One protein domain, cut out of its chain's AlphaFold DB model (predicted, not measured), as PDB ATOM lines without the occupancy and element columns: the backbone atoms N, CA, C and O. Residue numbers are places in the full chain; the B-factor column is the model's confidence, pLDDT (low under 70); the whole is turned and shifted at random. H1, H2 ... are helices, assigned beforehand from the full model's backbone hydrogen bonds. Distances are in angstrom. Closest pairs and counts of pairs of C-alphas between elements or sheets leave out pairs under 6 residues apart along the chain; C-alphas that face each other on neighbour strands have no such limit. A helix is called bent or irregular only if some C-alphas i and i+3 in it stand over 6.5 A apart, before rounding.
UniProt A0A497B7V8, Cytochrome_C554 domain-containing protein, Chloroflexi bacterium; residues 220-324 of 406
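Overview. This is residues 220 to 324 of the 406 residues of the protein "Cytochrome_C554 domain-containing protein" of Chloroflexi bacterium (UniProt A0A497B7V8). Short helices strung on loops make a body in two halves: H1, H2, H3 and H4 cluster at one end of the longest axis, while H5 and H6 lie toward the other end. H7 sits nearest the middle with H8 beside it, and the long unnamed stretch of residues 295 to 317 loops between these two. The printed part has 105 residues, with eight named helices in the order H1 to H8 and no named strand; its class is all helix. It is compact, with a radius of gyration of the C-alphas of 14.0 A, and its C-alphas span 40 by 33 by 26 A; of its helices, H1 touches H2 and H7 touches H8, while H3, H4, H5 and H6 touch no helix.

Along the chain. H1 is residues 220 to 224, with C-alpha 220 at (-32.488, 37.845, -15.884). H2, residues 228 to 236, measures 12.5 A from first to last C-alpha. H3 is residues 238 to 241 and H4 residues 246 to 249. H5, residues 263 to 279, begins with C-alpha 263 at (-21.252, 21.494, -18.491) and measures 13.0 A. It is irregular, with C-alphas 270 and 273 lying 8.7 A apart, and has a kink of 135 degrees near residue 271. H6 is residues 282 to 285 and H7 residues 291 to 294. H8, residues 318 to 324, measures 10.9 A and ends with C-alpha 324 at (-15.612, 12.793, -2.934).

Arrangement. H1 and H2 touch; their closest C-alphas, of Arg 224 and Tyr 231, are 5.5 A apart. H2 and H3 are close but not clearly touching, their closest C-alphas, of Trp 234 and Gly 240, at 5.3 A. H1 and H4 are also close but not clearly touching, with the C-alphas of Gly 220 and Cys 246 the closest at 5.9 A. H2 and H4 are only just apart, at 8.3 A. H4 and H5 are close but not clearly touching, at 6.3 A between the closest C-alphas, of Cys 249 and Val 266. The same class holds for H5 and H6, whose closest C-alphas, of Phe 278 and Asn 284, are 6.4 A apart, and for H5 and H7, where those of Gly 263 and Ile 291 are 6.0 A apart. H7 and H8 touch, the closest C-alphas being those of Cys 293 and Ser 320, 5.3 A apart. Every O i to N i+4 pair is within hydrogen-bond range in H1, against 4 of 5 in H2, 8 of 13 in H5 and 2 of 3 in H8; H3, H4, H6 and H7 are too short for such a pair.

Size, cuts and confidence. The two C-alphas farthest apart, those of Gln 225 and Gln 280, are 39.8 A apart. The printed part has no cut. The links H4 to H5 and H7 to H8 are long, with 13 and 23 residues. Mean pLDDT of the printed part is 77.2; 24 residues are under 70, among them residues 253 to 259 and 297 to 309.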
ATOM      1  N   GLY A 220     -32.200  39.026 -16.700       85.62
ATOM      2  CA  GLY A 220     -32.488  37.845 -15.884       85.62
ATOM      3  C   GLY A 220     -33.858  37.916 -15.196       85.62
ATOM      4  O   GLY A 220     -34.355  36.886 -14.754       85.62
ATOM      5  N   GLU A 221     -34.494  39.091 -15.144       86.81
ATOM      6  CA  GLU A 221     -35.788  39.287 -14.485       86.81
ATOM      7  C   GLU A 221     -36.906  38.517 -15.195       86.81
ATOM      8  O   GLU A 221     -37.741  37.900 -14.539       86.81
ATOM      9  N   ASN A 222     -36.870  38.446 -16.530       88.75
ATOM     10  CA  ASN A 222     -37.789  37.603 -17.295       88.75
ATOM     11  C   ASN A 222     -37.669  36.118 -16.901       88.75
ATOM     12  O   ASN A 222     -38.663  35.405 -16.817       88.75
ATOM     13  N   CYS A 223     -36.454  35.646 -16.609       89.88
ATOM     14  CA  CYS A 223     -36.209  34.269 -16.176       89.88
ATOM     15  C   CYS A 223     -36.596  34.044 -14.705       89.88
ATOM     16  O   CYS A 223     -37.095  32.973 -14.355       89.88
ATOM     17  N   ARG A 224     -36.390  35.052 -13.846       91.62
ATOM     18  CA  ARG A 224     -36.693  35.022 -12.407       91.62
ATOM     19  C   ARG A 224     -38.150  34.672 -12.117       91.62
ATOM     20  O   ARG A 224     -38.416  34.039 -11.101       91.62
ATOM     21  N   GLN A 225     -39.072  35.052 -13.005       88.44
ATOM     22  CA  GLN A 225     -40.506  34.781 -12.852       88.44
ATOM     23  C   GLN A 225     -40.804  33.295 -12.602       88.44
ATOM     24  O   GLN A 225     -41.713  32.982 -11.837       88.44
ATOM     25  N   CYS A 226     -40.006  32.398 -13.192       91.19
ATOM     26  CA  CYS A 226     -40.129  30.949 -13.017       91.19
ATOM     27  C   CYS A 226     -38.912  30.308 -12.334       91.19
ATOM     28  O   CYS A 226     -39.041  29.261 -11.704       91.19
ATOM     29  N   HIS A 227     -37.737  30.937 -12.416       91.00
ATOM     30  CA  HIS A 227     -36.490  30.452 -11.819       91.00
ATOM     31  C   HIS A 227     -35.953  31.403 -10.732       91.00
ATOM     32  O   HIS A 227     -34.819  31.878 -10.845       91.00
ATOM     33  N   PRO A 228     -36.726  31.701  -9.667       87.56
ATOM     34  CA  PRO A 228     -36.337  32.702  -8.675       87.56
ATOM     35  C   PRO A 228     -35.080  32.295  -7.902       87.56
ATOM     36  O   PRO A 228     -34.190  33.115  -7.721       87.56
ATOM     37  N   GLN A 229     -34.960  31.017  -7.533       84.62
ATOM     38  CA  GLN A 229     -33.798  30.505  -6.808       84.62
ATOM     39  C   GLN A 229     -32.504  30.621  -7.633       84.62
ATOM     40  O   GLN A 229     -31.536  31.225  -7.180       84.62
ATOM     41  N   ALA A 230     -32.512  30.121  -8.874       87.19
ATOM     42  CA  ALA A 230     -31.346  30.212  -9.755       87.19
ATOM     43  C   ALA A 230     -30.964  31.674 -10.044       87.19
ATOM     44  O   ALA A 230     -29.783  32.000 -10.137       87.19
ATOM     45  N   TYR A 231     -31.952  32.569 -10.158       90.12
ATOM     46  CA  TYR A 231     -31.701  34.001 -10.297       90.12
ATOM     47  C   TYR A 231     -31.056  34.605  -9.046       90.12
ATOM     48  O   TYR A 231     -30.109  35.380  -9.168       90.12
ATOM     49  N   ASP A 232     -31.541  34.253  -7.853       89.25
ATOM     50  CA  ASP A 232     -31.016  34.762  -6.584       89.25
ATOM     51  C   ASP A 232     -29.582  34.291  -6.304       89.25
ATOM     52  O   ASP A 232     -28.757  35.058  -5.802       89.25
ATOM     53  N   GLU A 233     -29.249  33.072  -6.704       87.88
ATOM     54  CA  GLU A 233     -27.876  32.569  -6.691       87.88
ATOM     55  C   GLU A 233     -27.014  33.298  -7.721       87.88
ATOM     56  O   GLU A 233     -25.989  33.891  -7.370       87.88
ATOM     57  N   TRP A 234     -27.468  33.339  -8.979       89.75
ATOM     58  CA  TRP A 234     -26.747  33.979 -10.077       89.75
ATOM     59  C   TRP A 234     -26.442  35.443  -9.787       89.75
ATOM     60  O   TRP A 234     -25.296  35.855  -9.957       89.75
ATOM     61  N   ARG A 235     -27.410  36.229  -9.299       89.50
ATOM     62  CA  ARG A 235     -27.214  37.666  -9.037       89.50
ATOM     63  C   ARG A 235     -26.148  37.936  -7.973       89.50
ATOM     64  O   ARG A 235     -25.595  39.029  -7.937       89.50
ATOM     65  N   SER A 236     -25.892  36.963  -7.094       86.50
ATOM     66  CA  SER A 236     -24.858  37.044  -6.056       86.50
ATOM     67  C   SER A 236     -23.501  36.496  -6.509       86.50
ATOM     68  O   SER A 236     -22.482  36.764  -5.872       86.50
ATOM     69  N   SER A 237     -23.473  35.755  -7.618       87.56
ATOM     70  CA  SER A 237     -22.260  35.161  -8.175       87.56
ATOM     71  C   SER A 237     -21.341  36.202  -8.822       87.56
ATOM     72  O   SER A 237     -21.817  37.242  -9.290       87.56
ATOM     73  N   PRO A 238     -20.037  35.903  -8.988       87.38
ATOM     74  CA  PRO A 238     -19.139  36.746  -9.775       87.38
ATOM     75  C   PRO A 238     -19.672  37.041 -11.185       87.38
ATOM     76  O   PRO A 238     -19.555  38.170 -11.651       87.38
ATOM     77  N   HIS A 239     -20.315  36.062 -11.834       90.25
ATOM     78  CA  HIS A 239     -20.916  36.215 -13.162       90.25
ATOM     79  C   HIS A 239     -22.082  37.211 -13.165       90.25
ATOM     80  O   HIS A 239     -22.171  38.048 -14.065       90.25
ATOM     81  N   GLY A 240     -22.950  37.155 -12.153       88.88
ATOM     82  CA  GLY A 240     -24.041  38.114 -11.989       88.88
ATOM     83  C   GLY A 240     -23.535  39.523 -11.700       88.88
ATOM     84  O   GLY A 240     -24.011  40.477 -12.312       88.88
ATOM     85  N   LEU A 241     -22.508  39.651 -10.852       87.25
ATOM     86  CA  LEU A 241     -21.908  40.940 -10.488       87.25
ATOM     87  C   LEU A 241     -21.260  41.665 -11.678       87.25
ATOM     88  O   LEU A 241     -21.280  42.892 -11.719       87.25
ATOM     89  N   VAL A 242     -20.721  40.929 -12.657       88.62
ATOM     90  CA  VAL A 242     -20.178  41.513 -13.902       88.62
ATOM     91  C   VAL A 242     -21.197  41.561 -15.049       88.62
ATOM     92  O   VAL A 242     -20.849  41.902 -16.177       88.62
ATOM     93  N   GLY A 243     -22.464  41.225 -14.784       86.88
ATOM     94  CA  GLY A 243     -23.556  41.361 -15.748       86.88
ATOM     95  C   GLY A 243     -23.614  40.283 -16.837       86.88
ATOM     96  O   GLY A 243     -24.240  40.501 -17.880       86.88
ATOM     97  N   VAL A 244     -23.007  39.106 -16.634       88.81
ATOM     98  CA  VAL A 244     -23.170  37.969 -17.556       88.81
ATOM     99  C   VAL A 244     -24.603  37.460 -17.469       88.81
ATOM    100  O   VAL A 244     -24.989  36.817 -16.503       88.81
ATOM    101  N   ARG A 245     -25.404  37.728 -18.500       88.25
ATOM    102  CA  ARG A 245     -26.836  37.381 -18.538       88.25
ATOM    103  C   ARG A 245     -27.068  35.872 -18.619       88.25
ATOM    104  O   ARG A 245     -26.287  35.183 -19.273       88.25
ATOM    105  N   CYS A 246     -28.218  35.402 -18.129       87.81
ATOM    106  CA  CYS A 246     -28.647  33.998 -18.205       87.81
ATOM    107  C   CYS A 246     -28.542  33.424 -19.630       87.81
ATOM    108  O   CYS A 246     -28.003  32.339 -19.826       87.81
ATOM    109  N   ILE A 247     -28.968  34.187 -20.646       85.88
ATOM    110  CA  ILE A 247     -28.937  33.763 -22.058       85.88
ATOM    111  C   ILE A 247     -27.532  33.633 -22.665       85.88
ATOM    112  O   ILE A 247     -27.390  33.130 -23.778       85.88
ATOM    113  N   SER A 248     -26.501  34.103 -21.960       85.12
ATOM    114  CA  SER A 248     -25.103  33.933 -22.372       85.12
ATOM    115  C   SER A 248     -24.665  32.478 -22.190       85.12
ATOM    116  O   SER A 248     -23.923  31.963 -23.022       85.12
ATOM    117  N   CYS A 249     -25.196  31.809 -21.159       84.00
ATOM    118  CA  CYS A 249     -24.947  30.398 -20.856       84.00
ATOM    119  C   CYS A 249     -26.124  29.496 -21.253       84.00
ATOM    120  O   CYS A 249     -25.910  28.346 -21.608       84.00
ATOM    121  N   HIS A 250     -27.361  30.001 -21.269       85.12
ATOM    122  CA  HIS A 250     -28.566  29.282 -21.695       85.12
ATOM    123  C   HIS A 250     -29.105  29.869 -23.002       85.12
ATOM    124  O   HIS A 250     -30.034  30.677 -23.018       85.12
ATOM    125  N   GLN A 251     -28.514  29.492 -24.136       78.69
ATOM    126  CA  GLN A 251     -28.935  29.999 -25.437       78.69
ATOM    127  C   GLN A 251     -30.278  29.386 -25.861       78.69
ATOM    128  O   GLN A 251     -30.320  28.408 -26.594       78.69
ATOM    129  N   ILE A 252     -31.396  29.971 -25.443       73.06
ATOM    130  CA  ILE A 252     -32.747  29.413 -25.657       73.06
ATOM    131  C   ILE A 252     -33.129  29.358 -27.148       73.06
ATOM    132  O   ILE A 252     -33.792  28.431 -27.602       73.06
ATOM    133  N   CYS A 253     -32.669  30.327 -27.939       68.31
ATOM    134  CA  CYS A 253     -33.096  30.484 -29.331       68.31
ATOM    135  C   CYS A 253     -32.257  29.674 -30.337       68.31
ATOM    136  O   CYS A 253     -32.687  29.502 -31.476       68.31
ATOM    137  N   SER A 254     -31.052  29.237 -29.971       69.31
ATOM    138  CA  SER A 254     -30.198  28.345 -30.782       69.31
ATOM    139  C   SER A 254     -30.031  26.965 -30.142       69.31
ATOM    140  O   SER A 254     -29.537  26.049 -30.793       69.31
ATOM    141  N   LEU A 255     -30.406  26.828 -28.866       62.53
ATOM    142  CA  LEU A 255     -30.070  25.721 -27.973       62.53
ATOM    143  C   LEU A 255     -28.586  25.338 -27.981       62.53
ATOM    144  O   LEU A 255     -28.260  24.241 -27.552       62.53
ATOM    145  N   GLY A 256     -27.688  26.217 -28.438       65.75
ATOM    146  CA  GLY A 256     -26.278  25.876 -28.643       65.75
ATOM    147  C   GLY A 256     -25.623  25.383 -27.357       65.75
ATOM    148  O   GLY A 256     -25.100  24.278 -27.307       65.75
ATOM    149  N   THR A 257     -25.752  26.165 -26.289       65.38
ATOM    150  CA  THR A 257     -25.254  25.792 -24.961       65.38
ATOM    151  C   THR A 257     -26.227  24.910 -24.172       65.38
ATOM    152  O   THR A 257     -25.809  24.178 -23.291       65.38
ATOM    153  N   MET A 258     -27.524  24.915 -24.504       67.69
ATOM    154  CA  MET A 258     -28.521  24.038 -23.861       67.69
ATOM    155  C   MET A 258     -28.432  22.579 -24.327       67.69
ATOM    156  O   MET A 258     -28.883  21.679 -23.628       67.69
ATOM    157  N   LYS A 259     -27.889  22.348 -25.527       64.88
ATOM    158  CA  LYS A 259     -27.567  21.032 -26.094       64.88
ATOM    159  C   LYS A 259     -26.071  20.731 -26.012       64.88
ATOM    160  O   LYS A 259     -25.607  19.819 -26.697       64.88
ATOM    161  N   ALA A 260     -25.321  21.512 -25.233       70.19
ATOM    162  CA  ALA A 260     -23.941  21.180 -24.941       70.19
ATOM    163  C   ALA A 260     -23.890  19.745 -24.381       70.19
ATOM    164  O   ALA A 260     -24.776  19.370 -23.607       70.19
ATOM    165  N   PRO A 261     -22.924  18.919 -24.819       67.50
ATOM    166  CA  PRO A 261     -22.826  17.526 -24.383       67.50
ATOM    167  C   PRO A 261     -22.623  17.400 -22.869       67.50
ATOM    168  O   PRO A 261     -23.029  16.398 -22.284       67.50
ATOM    169  N   ASP A 262     -22.043  18.426 -22.254       74.44
ATOM    170  CA  ASP A 262     -21.676  18.499 -20.850       74.44
ATOM    171  C   ASP A 262     -21.613  19.966 -20.382       74.44
ATOM    172  O   ASP A 262     -21.742  20.914 -21.170       74.44
ATOM    173  N   GLY A 263     -21.430  20.161 -19.072       72.81
ATOM    174  CA  GLY A 263     -21.252  21.494 -18.491       72.81
ATOM    175  C   GLY A 263     -19.970  22.182 -18.973       72.81
ATOM    176  O   GLY A 263     -19.896  23.411 -18.992       72.81
ATOM    177  N   HIS A 264     -18.983  21.399 -19.414       77.06
ATOM    178  CA  HIS A 264     -17.693  21.884 -19.879       77.06
ATOM    179  C   HIS A 264     -17.827  22.743 -21.146       77.06
ATOM    180  O   HIS A 264     -17.406  23.905 -21.166       77.06
ATOM    181  N   ALA A 265     -18.524  22.227 -22.158       78.62
ATOM    182  CA  ALA A 265     -18.752  22.910 -23.431       78.62
ATOM    183  C   ALA A 265     -19.561  24.219 -23.297       78.62
ATOM    184  O   ALA A 265     -19.540  25.066 -24.195       78.62
ATOM    185  N   VAL A 266     -20.270  24.426 -22.181       83.44
ATOM    186  CA  VAL A 266     -20.915  25.712 -21.877       83.44
ATOM    187  C   VAL A 266     -19.877  26.741 -21.423       83.44
ATOM    188  O   VAL A 266     -19.857  27.856 -21.953       83.44
ATOM    189  N   CYS A 267     -19.005  26.364 -20.484       85.06
ATOM    190  CA  CYS A 267     -18.008  27.242 -19.866       85.06
ATOM    191  C   CYS A 267     -16.891  27.659 -20.836       85.06
ATOM    192  O   CYS A 267     -16.454  28.812 -20.816       85.06
ATOM    193  N   GLU A 268     -16.457  26.751 -21.713       84.19
ATOM    194  CA  GLU A 268     -15.365  26.967 -22.675       84.19
ATOM    195  C   GLU A 268     -15.576  28.139 -23.625       84.19
ATOM    196  O   GLU A 268     -14.607  28.766 -24.053       84.19
ATOM    197  N   ASN A 269     -16.834  28.482 -23.915       79.75
ATOM    198  CA  ASN A 269     -17.154  29.611 -24.788       79.75
ATOM    199  C   ASN A 269     -16.534  30.931 -24.293       79.75
ATOM    200  O   ASN A 269     -16.309  31.831 -25.102       79.75
ATOM    201  N   CYS A 270     -16.244  31.031 -22.989       84.06
ATOM    202  CA  CYS A 270     -15.554  32.165 -22.374       84.06
ATOM    203  C   CYS A 270     -14.255  31.769 -21.637       84.06
ATOM    204  O   CYS A 270     -13.323  32.569 -21.603       84.06
ATOM    205  N   HIS A 271     -14.160  30.557 -21.077       87.00
ATOM    206  CA  HIS A 271     -13.037  30.088 -20.244       87.00
ATOM    207  C   HIS A 271     -12.058  29.143 -20.967       87.00
ATOM    208  O   HIS A 271     -11.481  28.250 -20.348       87.00
ATOM    209  N   GLY A 272     -11.835  29.326 -22.273       78.50
ATOM    210  CA  GLY A 272     -11.016  28.405 -23.081       78.50
ATOM    211  C   GLY A 272      -9.602  28.138 -22.534       78.50
ATOM    212  O   GLY A 272      -9.142  27.003 -22.536       78.50
ATOM    213  N   SER A 273      -8.927  29.143 -21.967       73.56
ATOM    214  CA  SER A 273      -7.571  28.968 -21.413       73.56
ATOM    215  C   SER A 273      -7.512  28.142 -20.125       73.56
ATOM    216  O   SER A 273      -6.475  27.559 -19.803       73.56
ATOM    217  N   ASP A 274      -8.593  28.150 -19.345       71.94
ATOM    218  CA  ASP A 274      -8.693  27.368 -18.112       71.94
ATOM    219  C   ASP A 274      -9.142  25.939 -18.427       71.94
ATOM    220  O   ASP A 274      -8.645  24.987 -17.817       71.94
ATOM    221  N   ALA A 275      -9.997  25.789 -19.440       72.44
ATOM    222  CA  ALA A 275     -10.413  24.505 -19.984       72.44
ATOM    223  C   ALA A 275      -9.226  23.672 -20.478       72.44
ATOM    224  O   ALA A 275      -9.076  22.535 -20.041       72.44
ATOM    225  N   ASP A 276      -8.302  24.268 -21.241       72.56
ATOM    226  CA  ASP A 276      -7.104  23.574 -21.736       72.56
ATOM    227  C   ASP A 276      -6.268  22.943 -20.606       72.56
ATOM    228  O   ASP A 276      -5.681  21.867 -20.763       72.56
ATOM    229  N   LYS A 277      -6.197  23.612 -19.446       72.56
ATOM    230  CA  LYS A 277      -5.479  23.108 -18.264       72.56
ATOM    231  C   LYS A 277      -6.283  22.044 -17.531       72.56
ATOM    232  O   LYS A 277      -5.703  21.067 -17.059       72.56
ATOM    233  N   PHE A 278      -7.595  22.234 -17.419       78.19
ATOM    234  CA  PHE A 278      -8.487  21.279 -16.772       78.19
ATOM    235  C   PHE A 278      -8.575  19.959 -17.551       78.19
ATOM    236  O   PHE A 278      -8.487  18.902 -16.929       78.19
ATOM    237  N   HIS A 279      -8.622  20.002 -18.888       74.06
ATOM    238  CA  HIS A 279      -8.594  18.823 -19.772       74.06
ATOM    239  C   HIS A 279      -7.382  17.922 -19.546       74.06
ATOM    240  O   HIS A 279      -7.443  16.710 -19.725       74.06
ATOM    241  N   GLN A 280      -6.252  18.513 -19.161       72.38
ATOM    242  CA  GLN A 280      -5.011  17.785 -18.888       72.38
ATOM    243  C   GLN A 280      -4.934  17.285 -17.434       72.38
ATOM    244  O   GLN A 280      -3.953  16.650 -17.036       72.38
ATOM    245  N   GLY A 281      -5.946  17.598 -16.623       76.75
ATOM    246  CA  GLY A 281      -6.046  17.238 -15.219       76.75
ATOM    247  C   GLY A 281      -6.650  15.854 -14.993       76.75
ATOM    248  O   GLY A 281      -7.422  15.330 -15.791       76.75
ATOM    249  N   THR A 282      -6.332  15.263 -13.842       79.12
ATOM    250  CA  THR A 282      -6.851  13.943 -13.454       79.12
ATOM    251  C   THR A 282      -8.356  13.949 -13.198       79.12
ATOM    252  O   THR A 282      -9.001  12.954 -13.477       79.12
ATOM    253  N   HIS A 283      -8.933  15.052 -12.710       81.94
ATOM    254  CA  HIS A 283     -10.381  15.134 -12.478       81.94
ATOM    255  C   HIS A 283     -11.169  15.028 -13.790       81.94
ATOM    256  O   HIS A 283     -12.110  14.247 -13.864       81.94
ATOM    257  N   ASN A 284     -10.724  15.713 -14.849       80.88
ATOM    258  CA  ASN A 284     -11.345  15.572 -16.163       80.88
ATOM    259  C   ASN A 284     -11.128  14.178 -16.768       80.88
ATOM    260  O   ASN A 284     -12.050  13.612 -17.346       80.88
ATOM    261  N   ALA A 285      -9.945  13.581 -16.574       78.31
ATOM    262  CA  ALA A 285      -9.673  12.213 -17.024       78.31
ATOM    263  C   ALA A 285     -10.592  11.161 -16.369       78.31
ATOM    264  O   ALA A 285     -10.888  10.141 -16.989       78.31
ATOM    265  N   GLU A 286     -11.064  11.421 -15.147       82.06
ATOM    266  CA  GLU A 286     -12.053  10.597 -14.438       82.06
ATOM    267  C   GLU A 286     -13.512  10.985 -14.765       82.06
ATOM    268  O   GLU A 286     -14.444  10.419 -14.197       82.06
ATOM    269  N   GLY A 287     -13.725  11.913 -15.705       80.94
ATOM    270  CA  GLY A 287     -15.046  12.311 -16.192       80.94
ATOM    271  C   GLY A 287     -15.746  13.391 -15.368       80.94
ATOM    272  O   GLY A 287     -16.959  13.515 -15.490       80.94
ATOM    273  N   LEU A 288     -15.014  14.141 -14.536       83.12
ATOM    274  CA  LEU A 288     -15.553  15.310 -13.839       83.12
ATOM    275  C   LEU A 288     -15.453  16.572 -14.703       83.12
ATOM    276  O   LEU A 288     -14.460  16.792 -15.407       83.12
ATOM    277  N   ASP A 289     -16.444  17.439 -14.553       84.38
ATOM    278  CA  ASP A 289     -16.615  18.705 -15.249       84.38
ATOM    279  C   ASP A 289     -16.587  19.907 -14.300       84.38
ATOM    280  O   ASP A 289     -16.625  19.800 -13.073       84.38
ATOM    281  N   CYS A 290     -16.550  21.110 -14.880       85.06
ATOM    282  CA  CYS A 290     -16.504  22.369 -14.137       85.06
ATOM    283  C   CYS A 290     -17.646  22.483 -13.111       85.06
ATOM    284  O   CYS A 290     -17.445  22.977 -12.002       85.06
ATOM    285  N   ILE A 291     -18.842  22.014 -13.476       83.94
ATOM    286  CA  ILE A 291     -20.054  22.124 -12.654       83.94
ATOM    287  C   ILE A 291     -20.021  21.208 -11.422       83.94
ATOM    288  O   ILE A 291     -20.629  21.539 -10.403       83.94
ATOM    289  N   ASP A 292     -19.240  20.125 -11.469       81.88
ATOM    290  CA  ASP A 292     -19.113  19.160 -10.370       81.88
ATOM    291  C   ASP A 292     -18.398  19.753  -9.156       81.88
ATOM    292  O   ASP A 292     -18.495  19.240  -8.047       81.88
ATOM    293  N   CYS A 293     -17.693  20.869  -9.345       83.38
ATOM    294  CA  CYS A 293     -17.069  21.613  -8.257       83.38
ATOM    295  C   CYS A 293     -17.616  23.037  -8.137       83.38
ATOM    296  O   CYS A 293     -17.858  23.506  -7.033       83.38
ATOM    297  N   HIS A 294     -17.831  23.739  -9.254       86.25
ATOM    298  CA  HIS A 294     -18.170  25.166  -9.239       86.25
ATOM    299  C   HIS A 294     -19.668  25.468  -9.154       86.25
ATOM    300  O   HIS A 294     -20.036  26.628  -8.968       86.25
ATOM    301  N   MET A 295     -20.531  24.464  -9.307       84.19
ATOM    302  CA  MET A 295     -21.989  24.635  -9.297       84.19
ATOM    303  C   MET A 295     -22.677  23.642  -8.354       84.19
ATOM    304  O   MET A 295     -23.811  23.225  -8.595       84.19
ATOM    305  N   GLN A 296     -21.987  23.252  -7.279       75.88
ATOM    306  CA  GLN A 296     -22.546  22.334  -6.293       75.88
ATOM    307  C   GLN A 296     -23.561  23.034  -5.377       75.88
ATOM    308  O   GLN A 296     -23.289  24.146  -4.909       75.88
ATOM    309  N   PRO A 297     -24.713  22.394  -5.113       68.00
ATOM    310  CA  PRO A 297     -25.713  22.883  -4.171       68.00
ATOM    311  C   PRO A 297     -25.161  22.982  -2.747       68.00
ATOM    312  O   PRO A 297     -24.196  22.305  -2.385       68.00
ATOM    313  N   GLY A 298     -25.801  23.798  -1.906       60.56
ATOM    314  CA  GLY A 298     -25.551  23.742  -0.469       60.56
ATOM    315  C   GLY A 298     -25.973  22.384   0.125       60.56
ATOM    316  O   GLY A 298     -26.850  21.711  -0.431       60.56
ATOM    317  N   PRO A 299     -25.406  21.958   1.272       50.91
ATOM    318  CA  PRO A 299     -25.795  20.712   1.930       50.91
ATOM    319  C   PRO A 299     -27.312  20.629   2.163       50.91
ATOM    320  O   PRO A 299     -27.904  21.483   2.824       50.91
ATOM    321  N   GLY A 300     -27.949  19.585   1.622       53.25
ATOM    322  CA  GLY A 300     -29.388  19.340   1.775       53.25
ATOM    323  C   GLY A 300     -30.304  20.099   0.808       53.25
ATOM    324  O   GLY A 300     -31.524  19.972   0.929       53.25
ATOM    325  N   GLU A 301     -29.768  20.853  -0.158       55.38
ATOM    326  CA  GLU A 301     -30.584  21.508  -1.185       55.38
ATOM    327  C   GLU A 301     -31.011  20.518  -2.279       55.38
ATOM    328  O   GLU A 301     -30.205  19.966  -3.028       55.38
ATOM    329  N   ILE A 302     -32.322  20.292  -2.366       50.97
ATOM    330  CA  ILE A 302     -32.970  19.502  -3.416       50.97
ATOM    331  C   ILE A 302     -33.563  20.492  -4.418       50.97
ATOM    332  O   ILE A 302     -34.258  21.431  -4.030       50.97
ATOM    333  N   GLY A 303     -33.275  20.306  -5.704       52.19
ATOM    334  CA  GLY A 303     -33.819  21.152  -6.761       52.19
ATOM    335  C   GLY A 303     -35.313  20.914  -6.952       52.19
ATOM    336  O   GLY A 303     -35.853  19.862  -6.607       52.19
ATOM    337  N   HIS A 304     -35.999  21.900  -7.526       47.09
ATOM    338  CA  HIS A 304     -37.402  21.754  -7.911       47.09
ATOM    339  C   HIS A 304     -37.569  20.609  -8.927       47.09
ATOM    340  O   HIS A 304     -36.807  20.513  -9.890       47.09
ATOM    341  N   GLY A 305     -38.574  19.749  -8.723       48.94
ATOM    342  CA  GLY A 305     -38.851  18.621  -9.618       48.94
ATOM    343  C   GLY A 305     -37.893  17.441  -9.446       48.94
ATOM    344  O   GLY A 305     -37.415  16.913 -10.448       48.94
ATOM    345  N   GLY A 306     -37.552  17.059  -8.207       42.94
ATOM    346  CA  GLY A 306     -36.820  15.820  -7.884       42.94
ATOM    347  C   GLY A 306     -35.387  15.710  -8.428       42.94
ATOM    348  O   GLY A 306     -34.738  14.677  -8.255       42.94
ATOM    349  N   LYS A 307     -34.879  16.755  -9.089       52.28
ATOM    350  CA  LYS A 307     -33.516  16.840  -9.628       52.28
ATOM    351  C   LYS A 307     -32.602  17.465  -8.575       52.28
ATOM    352  O   LYS A 307     -33.035  18.318  -7.803       52.28
ATOM    353  N   GLN A 308     -31.336  17.049  -8.529       55.81
ATOM    354  CA  GLN A 308     -30.347  17.737  -7.696       55.81
ATOM    355  C   GLN A 308     -30.284  19.207  -8.124       55.81
ATOM    356  O   GLN A 308     -30.250  19.514  -9.317       55.81
ATOM    357  N   HIS A 309     -30.355  20.107  -7.146       67.94
ATOM    358  CA  HIS A 309     -30.201  21.529  -7.393       67.94
ATOM    359  C   HIS A 309     -28.792  21.764  -7.951       67.94
ATOM    360  O   HIS A 309     -27.821  21.287  -7.376       67.94
ATOM    361  N   ILE A 310     -28.681  22.455  -9.083       76.00
ATOM    362  CA  ILE A 310     -27.391  22.921  -9.595       76.00
ATOM    363  C   ILE A 310     -27.281  24.385  -9.185       76.00
ATOM    364  O   ILE A 310     -28.077  25.211  -9.646       76.00
ATOM    365  N   ALA A 311     -26.315  24.701  -8.325       82.19
ATOM    366  CA  ALA A 311     -26.170  26.043  -7.785       82.19
ATOM    367  C   ALA A 311     -25.630  27.004  -8.840       82.19
ATOM    368  O   ALA A 311     -24.574  26.787  -9.437       82.19
ATOM    369  N   HIS A 312     -26.312  28.129  -9.018       89.50
ATOM    370  CA  HIS A 312     -25.902  29.180  -9.950       89.50
ATOM    371  C   HIS A 312     -25.005  30.233  -9.279       89.50
ATOM    372  O   HIS A 312     -24.986  31.392  -9.679       89.50
ATOM    373  N   ILE A 313     -24.228  29.844  -8.261       82.62
ATOM    374  CA  ILE A 313     -23.261  30.723  -7.579       82.62
ATOM    375  C   ILE A 313     -21.870  30.725  -8.240       82.62
ATOM    376  O   ILE A 313     -21.066  31.617  -7.963       82.62
ATOM    377  N   PHE A 314     -21.594  29.764  -9.136       84.38
ATOM    378  CA  PHE A 314     -20.358  29.636  -9.933       84.38
ATOM    379  C   PHE A 314     -19.062  29.734  -9.108       84.38
ATOM    380  O   PHE A 314     -18.055  30.285  -9.558       84.38
ATOM    381  N   CYS A 315     -19.097  29.223  -7.881       75.75
ATOM    382  CA  CYS A 315     -17.997  29.262  -6.935       75.75
ATOM    383  C   CYS A 315     -17.813  27.867  -6.341       75.75
ATOM    384  O   CYS A 315     -18.767  27.277  -5.837       75.75
ATOM    385  N   GLY A 316     -16.584  27.351  -6.404       68.69
ATOM    386  CA  GLY A 316     -16.240  26.118  -5.706       68.69
ATOM    387  C   GLY A 316     -16.181  26.364  -4.204       68.69
ATOM    388  O   GLY A 316     -15.756  27.430  -3.759       68.69
ATOM    389  N   ASN A 317     -16.590  25.379  -3.416       68.56
ATOM    390  CA  ASN A 317     -16.476  25.431  -1.964       68.56
ATOM    391  C   ASN A 317     -15.716  24.197  -1.457       68.56
ATOM    392  O   ASN A 317     -15.536  23.220  -2.175       68.56
ATOM    393  N   ALA A 318     -15.221  24.232  -0.220       71.19
ATOM    394  CA  ALA A 318     -14.497  23.084   0.328       71.19
ATOM    395  C   ALA A 318     -15.375  21.815   0.398       71.19
ATOM    396  O   ALA A 318     -14.850  20.710   0.280       71.19
ATOM    397  N   GLY A 319     -16.694  21.982   0.539       67.69
ATOM    398  CA  GLY A 319     -17.689  20.910   0.515       67.69
ATOM    399  C   GLY A 319     -17.676  20.108  -0.785       67.69
ATOM    400  O   GLY A 319     -17.594  18.888  -0.713       67.69
ATOM    401  N   SER A 320     -17.594  20.756  -1.953       75.50
ATOM    402  CA  SER A 320     -17.564  20.045  -3.243       75.50
ATOM    403  C   SER A 320     -16.378  19.083  -3.358       75.50
ATOM    404  O   SER A 320     -16.461  18.030  -3.983       75.50
ATOM    405  N   CYS A 321     -15.251  19.424  -2.728       75.56
ATOM    406  CA  CYS A 321     -14.098  18.534  -2.643       75.56
ATOM    407  C   CYS A 321     -14.346  17.394  -1.647       75.56
ATOM    408  O   CYS A 321     -13.951  16.255  -1.894       75.56
ATOM    409  N   LEU A 322     -14.967  17.701  -0.504       74.25
ATOM    410  CA  LEU A 322     -15.238  16.755   0.580       74.25
ATOM    411  C   LEU A 322     -16.293  15.707   0.208       74.25
ATOM    412  O   LEU A 322     -16.196  14.587   0.703       74.25
ATOM    413  N   ASP A 323     -17.213  16.009  -0.707       72.00
ATOM    414  CA  ASP A 323     -18.215  15.047  -1.184       72.00
ATOM    415  C   ASP A 323     -17.578  13.786  -1.797       72.00
ATOM    416  O   ASP A 323     -18.131  12.691  -1.694       72.00
ATOM    417  N   CYS A 324     -16.377  13.915  -2.376       72.25
ATOM    418  CA  CYS A 324     -15.612  12.793  -2.934       72.25
ATOM    419  C   CYS A 324     -14.346  12.456  -2.131       72.25
ATOM    420  O   CYS A 324     -13.985  11.287  -1.990       72.25
TER     421      CYS A 324